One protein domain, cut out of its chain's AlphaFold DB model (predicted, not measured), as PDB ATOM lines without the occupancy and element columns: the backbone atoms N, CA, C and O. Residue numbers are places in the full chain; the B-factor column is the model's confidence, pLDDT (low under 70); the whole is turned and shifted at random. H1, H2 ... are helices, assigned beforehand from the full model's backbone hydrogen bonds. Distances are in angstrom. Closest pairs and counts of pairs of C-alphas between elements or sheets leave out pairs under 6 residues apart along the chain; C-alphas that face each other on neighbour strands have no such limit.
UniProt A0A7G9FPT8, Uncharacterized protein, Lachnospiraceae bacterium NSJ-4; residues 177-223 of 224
ATOM      1  N   ALA A 177     184.982 196.065 132.550       70.12
ATOM      2  CA  ALA A 177     183.881 196.973 132.260       70.12
ATOM      3  C   ALA A 177     183.050 196.510 131.062       70.12
ATOM      4  O   ALA A 177     181.827 196.556 131.086       70.12
ATOM      5  N   TYR A 178     183.680 195.976 130.024       67.88
ATOM      6  CA  TYR A 178     182.976 195.538 128.829       67.88
ATOM      7  C   TYR A 178     182.119 194.286 129.053       67.88
ATOM      8  O   TYR A 178     181.058 194.149 128.429       67.88
ATOM      9  N   SER A 179     182.546 193.395 129.950       67.62
ATOM     10  CA  SER A 179     181.764 192.229 130.381       67.62
ATOM     11  C   SER A 179     180.637 192.623 131.345       67.62
ATOM     12  O   SER A 179     179.511 192.136 131.222       67.62
ATOM     13  N   ILE A 180     180.909 193.578 132.238       79.81
ATOM     14  CA  ILE A 180     179.950 194.124 133.200       79.81
ATOM     15  C   ILE A 180     178.854 194.891 132.465       79.81
ATOM     16  O   ILE A 180     177.675 194.630 132.689       79.81
ATOM     17  N   TRP A 181     179.226 195.749 131.517       84.31
ATOM     18  CA  TRP A 181     178.304 196.451 130.633       84.31
ATOM     19  C   TRP A 181     177.364 195.480 129.925       84.31
ATOM     20  O   TRP A 181     176.152 195.671 129.944       84.31
ATOM     21  N   ALA A 182     177.901 194.396 129.353       76.44
ATOM     22  CA  ALA A 182     177.089 193.385 128.676       76.44
ATOM     23  C   ALA A 182     176.127 192.682 129.650       76.44
ATOM     24  O   ALA A 182     174.980 192.394 129.298       76.44
ATOM     25  N   GLY A 183     176.570 192.450 130.890       78.00
ATOM     26  CA  GLY A 183     175.739 191.940 131.977       78.00
ATOM     27  C   GLY A 183     174.601 192.890 132.363       78.00
ATOM     28  O   GLY A 183     173.462 192.441 132.498       78.00
ATOM     29  N   ILE A 184     174.883 194.189 132.502       83.62
ATOM     30  CA  ILE A 184     173.889 195.229 132.811       83.62
ATOM     31  C   ILE A 184     172.889 195.347 131.656       83.62
ATOM     32  O   ILE A 184     171.683 195.241 131.869       83.62
ATOM     33  N   TYR A 185     173.383 195.464 130.422       80.06
ATOM     34  CA  TYR A 185     172.560 195.582 129.222       80.06
ATOM     35  C   TYR A 185     171.590 194.404 129.079       80.06
ATOM     36  O   TYR A 185     170.403 194.598 128.819       80.06
ATOM     37  N   ARG A 186     172.059 193.168 129.303       76.19
ATOM     38  CA  ARG A 186     171.204 191.972 129.248       76.19
ATOM     39  C   ARG A 186     170.125 191.975 130.336       76.19
ATOM     40  O   ARG A 186     169.031 191.492 130.070       76.19
ATOM     41  N   ARG A 187     170.395 192.505 131.532       78.75
ATOM     42  CA  ARG A 187     169.382 192.605 132.601       78.75
ATOM     43  C   ARG A 187     168.314 193.648 132.284       78.75
ATOM     44  O   ARG A 187     167.149 193.380 132.526       78.75
ATOM     45  N   CYS A 188     168.702 194.781 131.701       78.88
ATOM     46  CA  CYS A 188     167.764 195.843 131.328       78.88
ATOM     47  C   CYS A 188     166.962 195.530 130.053       78.88
ATOM     48  O   CYS A 188     165.830 195.981 129.914       78.88
ATOM     49  N   TYR A 189     167.544 194.799 129.092       76.31
ATOM     50  CA  TYR A 189     166.996 194.715 127.727       76.31
ATOM     51  C   TYR A 189     166.978 193.303 127.115       76.31
ATOM     52  O   TYR A 189     166.525 193.133 125.986       76.31
ATOM     53  N   GLY A 190     167.465 192.276 127.818       63.09
ATOM     54  CA  GLY A 190     167.645 190.916 127.283       63.09
ATOM     55  C   GLY A 190     166.378 190.057 127.181       63.09
ATOM     56  O   GLY A 190     166.478 188.899 126.777       63.09
ATOM     57  N   GLY A 191     165.209 190.604 127.524       57.75
ATOM     58  CA  GLY A 191     163.927 189.897 127.509       57.75
ATOM     59  C   GLY A 191     163.759 188.883 128.649       57.75
ATOM     60  O   GLY A 191     164.713 188.518 129.337       57.75
ATOM     61  N   ASN A 192     162.515 188.425 128.844       54.38
ATOM     62  CA  ASN A 192     162.092 187.515 129.916       54.38
ATOM     63  C   ASN A 192     162.641 186.088 129.712       54.38
ATOM     64  O   ASN A 192     161.943 185.157 129.315       54.38
ATOM     65  N   SER A 193     163.936 185.925 129.954       53.31
ATOM     66  CA  SER A 193     164.598 184.639 130.134       53.31
ATOM     67  C   SER A 193     164.473 184.219 131.601       53.31
ATOM     68  O   SER A 193     164.643 185.051 132.487       53.31
ATOM     69  N   LEU A 194     164.272 182.925 131.879       54.25
ATOM     70  CA  LEU A 194     164.315 182.344 133.239       54.25
ATOM     71  C   LEU A 194     165.623 182.659 134.008       54.25
ATOM     72  O   LEU A 194     165.708 182.404 135.205       54.25
ATOM     73  N   LEU A 195     166.640 183.191 133.321       51.19
ATOM     74  CA  LEU A 195     167.955 183.556 133.848       51.19
ATOM     75  C   LEU A 195     168.088 185.044 134.228       51.19
ATOM     76  O   LEU A 195     169.115 185.429 134.786       51.19
ATOM     77  N   VAL A 196     167.099 185.889 133.921       57.50
ATOM     78  CA  VAL A 196     167.088 187.313 134.296       57.50
ATOM     79  C   VAL A 196     166.018 187.511 135.363       57.50
ATOM     80  O   VAL A 196     164.849 187.202 135.161       57.50
ATOM     81  N   ASN A 197     166.437 187.954 136.546       61.22
ATOM     82  CA  ASN A 197     165.544 188.109 137.689       61.22
ATOM     83  C   ASN A 197     164.542 189.249 137.427       61.22
ATOM     84  O   ASN A 197     164.951 190.330 137.008       61.22
ATOM     85  N   ARG A 198     163.256 189.028 137.730       66.94
ATOM     86  CA  ARG A 198     162.177 190.029 137.580       66.94
ATOM     87  C   ARG A 198     162.413 191.311 138.380       66.94
ATOM     88  O   ARG A 198     161.765 192.316 138.139       66.94
ATOM     89  N   CYS A 199     163.351 191.310 139.331       71.44
ATOM     90  CA  CYS A 199     163.748 192.530 140.036       71.44
ATOM     91  C   CYS A 199     164.404 193.598 139.139       71.44
ATOM     92  O   CYS A 199     164.635 194.706 139.614       71.44
ATOM     93  N   TYR A 200     164.708 193.274 137.877       70.06
ATOM     94  CA  TYR A 200     165.180 194.226 136.871       70.06
ATOM     95  C   TYR A 200     164.090 194.649 135.877       70.06
ATOM     96  O   TYR A 200     164.396 195.381 134.937       70.06
ATOM     97  N   ASP A 201     162.838 194.219 136.073       69.25
ATOM     98  CA  ASP A 201     161.709 194.739 135.302       69.25
ATOM     99  C   ASP A 201     161.633 196.265 135.529       69.25
ATOM    100  O   ASP A 201     161.800 196.747 136.650       69.25
ATOM    101  N   ASP A 202     161.485 197.028 134.443       77.19
ATOM    102  CA  ASP A 202     161.550 198.500 134.391       77.19
ATOM    103  C   ASP A 202     162.918 199.145 134.703       77.19
ATOM    104  O   ASP A 202     163.054 200.371 134.657       77.19
ATOM    105  N   ALA A 203     163.969 198.356 134.952       81.50
ATOM    106  CA  ALA A 203     165.321 198.887 135.092       81.50
ATOM    107  C   ALA A 203     165.885 199.309 133.728       81.50
ATOM    108  O   ALA A 203     165.885 198.548 132.758       81.50
ATOM    109  N   PHE A 204     166.461 200.506 133.671       82.44
ATOM    110  CA  PHE A 204     167.105 201.031 132.475       82.44
ATOM    111  C   PHE A 204     168.545 201.436 132.770       82.44
ATOM    112  O   PHE A 204     168.881 201.935 133.843       82.44
ATOM    113  N   MET A 205     169.408 201.206 131.789       85.31
ATOM    114  CA  MET A 205     170.780 201.675 131.833       85.31
ATOM    115  C   MET A 205     170.815 203.180 131.564       85.31
ATOM    116  O   MET A 205     170.021 203.682 130.767       85.31
ATOM    117  N   TYR A 206     171.745 203.886 132.210       89.44
ATOM    118  CA  TYR A 206     171.990 205.302 131.945       89.44
ATOM    119  C   TYR A 206     172.235 205.533 130.448       89.44
ATOM    120  O   TYR A 206     172.990 204.790 129.814       89.44
ATOM    121  N   ASP A 207     171.585 206.547 129.876       84.88
ATOM    122  CA  ASP A 207     171.480 206.701 128.423       84.88
ATOM    123  C   ASP A 207     172.838 206.847 127.728       84.88
ATOM    124  O   ASP A 207     173.032 206.299 126.641       84.88
ATOM    125  N   GLU A 208     173.810 207.529 128.338       78.69
ATOM    126  CA  GLU A 208     175.141 207.660 127.733       78.69
ATOM    127  C   GLU A 208     175.863 206.310 127.675       78.69
ATOM    128  O   GLU A 208     176.460 205.980 126.654       78.69
ATOM    129  N   TRP A 209     175.737 205.478 128.713       85.56
ATOM    130  CA  TRP A 209     176.308 204.127 128.730       85.56
ATOM    131  C   TRP A 209     175.571 203.191 127.778       85.56
ATOM    132  O   TRP A 209     176.182 202.325 127.156       85.56
ATOM    133  N   LYS A 210     174.251 203.351 127.636       81.12
ATOM    134  CA  LYS A 210     173.434 202.576 126.691       81.12
ATOM    135  C   LYS A 210     173.854 202.811 125.253       81.12
ATOM    136  O   LYS A 210     173.934 201.858 124.481       81.12
ATOM    137  N   ASN A 211     174.114 204.067 124.914       75.62
ATOM    138  CA  ASN A 211     174.444 204.476 123.556       75.62
ATOM    139  C   ASN A 211     175.956 204.465 123.276       75.62
ATOM    140  O   ASN A 211     176.357 204.585 122.122       75.62
ATOM    141  N   SER A 212     176.791 204.304 124.308       71.19
ATOM    142  CA  SER A 212     178.242 204.194 124.192       71.19
ATOM    143  C   SER A 212     178.796 203.221 125.230       71.19
ATOM    144  O   SER A 212     178.917 203.536 126.416       71.19
ATOM    145  N   ARG A 213     179.184 202.034 124.758       68.44
ATOM    146  CA  ARG A 213     179.885 201.031 125.569       68.44
ATOM    147  C   ARG A 213     181.199 201.586 126.139       68.44
ATOM    148  O   ARG A 213     181.576 201.246 127.256       68.44
ATOM    149  N   ASP A 214     181.842 202.477 125.394       65.88
ATOM    150  CA  ASP A 214     183.120 203.086 125.759       65.88
ATOM    151  C   ASP A 214     182.953 204.129 126.864       65.88
ATOM    152  O   ASP A 214     183.761 204.173 127.781       65.88
ATOM    153  N   ALA A 215     181.840 204.873 126.881       69.44
ATOM    154  CA  ALA A 215     181.545 205.807 127.973       69.44
ATOM    155  C   ALA A 215     181.367 205.090 129.325       69.44
ATOM    156  O   ALA A 215     181.659 205.653 130.381       69.44
ATOM    157  N   PHE A 216     180.887 203.842 129.305       78.50
ATOM    158  CA  PHE A 216     180.859 203.003 130.499       78.50
ATOM    159  C   PHE A 216     182.255 202.513 130.886       78.50
ATOM    160  O   PHE A 216     182.587 202.536 132.066       78.50
ATOM    161  N   ALA A 217     183.060 202.070 129.915       69.75
ATOM    162  CA  ALA A 217     184.422 201.608 130.171       69.75
ATOM    163  C   ALA A 217     185.308 202.724 130.747       69.75
ATOM    164  O   ALA A 217     185.977 202.500 131.749       69.75
ATOM    165  N   GLU A 218     185.220 203.936 130.193       63.19
ATOM    166  CA  GLU A 218     185.875 205.143 130.711       63.19
ATOM    167  C   GLU A 218     185.467 205.436 132.159       63.19
ATOM    168  O   GLU A 218     186.318 205.648 133.023       63.19
ATOM    169  N   TRP A 219     184.159 205.434 132.446       78.62
ATOM    170  CA  TRP A 219     183.673 205.650 133.807       78.62
ATOM    171  C   TRP A 219     184.164 204.559 134.758       78.62
ATOM    172  O   TRP A 219     184.603 204.871 135.860       78.62
ATOM    173  N   TYR A 220     184.100 203.298 134.340       73.38
ATOM    174  CA  TYR A 220     184.503 202.170 135.165       73.38
ATOM    175  C   TYR A 220     185.985 202.264 135.534       73.38
ATOM    176  O   TYR A 220     186.286 202.277 136.720       73.38
ATOM    177  N   SER A 221     186.876 202.448 134.552       55.16
ATOM    178  CA  SER A 221     188.323 202.591 134.786       55.16
ATOM    179  C   SER A 221     188.686 203.808 135.646       55.16
ATOM    180  O   SER A 221     189.726 203.824 136.295       55.16
ATOM    181  N   ALA A 222     187.852 204.854 135.656       53.31
ATOM    182  CA  ALA A 222     188.071 206.037 136.487       53.31
ATOM    183  C   ALA A 222     187.568 205.885 137.935       53.31
ATOM    184  O   ALA A 222     187.887 206.724 138.777       53.31
ATOM    185  N   ASN A 223     186.736 204.879 138.221       63.03
ATOM    186  CA  ASN A 223     186.047 204.738 139.509       63.03
ATOM    187  C   ASN A 223     186.326 203.404 140.222       63.03
ATOM    188  O   ASN A 223     185.952 203.278 141.389       63.03
TER     189      ASN A 223
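This is residues 177 to 223 of the 224 residues of an uncharacterized protein of Lachnospiraceae bacterium NSJ-4 (UniProt A0A7G9FPT8). One helix, H1, packs with its first residues, 177 to 181, on a second helix, H3, while from its other end a long loop, residues 190 to 206, swings out and folds back to the short helix H2, which leads directly into H3. The 47 printed residues, all helix in class, hold three named helices, H1, H2, H3, and no named strand. The whole is elongated, 33 by 18 by 15 A, and only just compact, close to loose, with a radius of gyration of the C-alphas of 11.2 A.

H1, residues 177 to 189, touches H3, residues 213 to 223, with residues 177 to 181 alone; the closest C-alphas, of Ala 177 and Ala 217, are 5.1 A apart. They run opposite ways at a steep tilt of 59 degrees. H2, residues 207 to 211, touches H3 only at the corner, the closest C-alphas being Trp 209 and Phe 216, 5.0 A. H1 and H2 are close but not clearly touching, Tyr 185 to Lys 210, 7.5 A between C-alphas. In H1, H2 and H3 every O i to N i+4 pair is within hydrogen-bond range.

H1 measures 17.6 A from C-alpha 177 at (183.881, 196.973, 132.260) to C-alpha 189, H2 6.1 A, and H3 15.7 A to C-alpha 223 at (186.047, 204.738, 139.509).

The C-alphas farthest apart, of Leu 194 and Ala 222, are 33.7 A apart. The printed part has no cut. The link H1 to H2 is long, H2 to H3 tight. Mean pLDDT of the printed part is 71.5, with 20 residues under 70, among them 190 to 198.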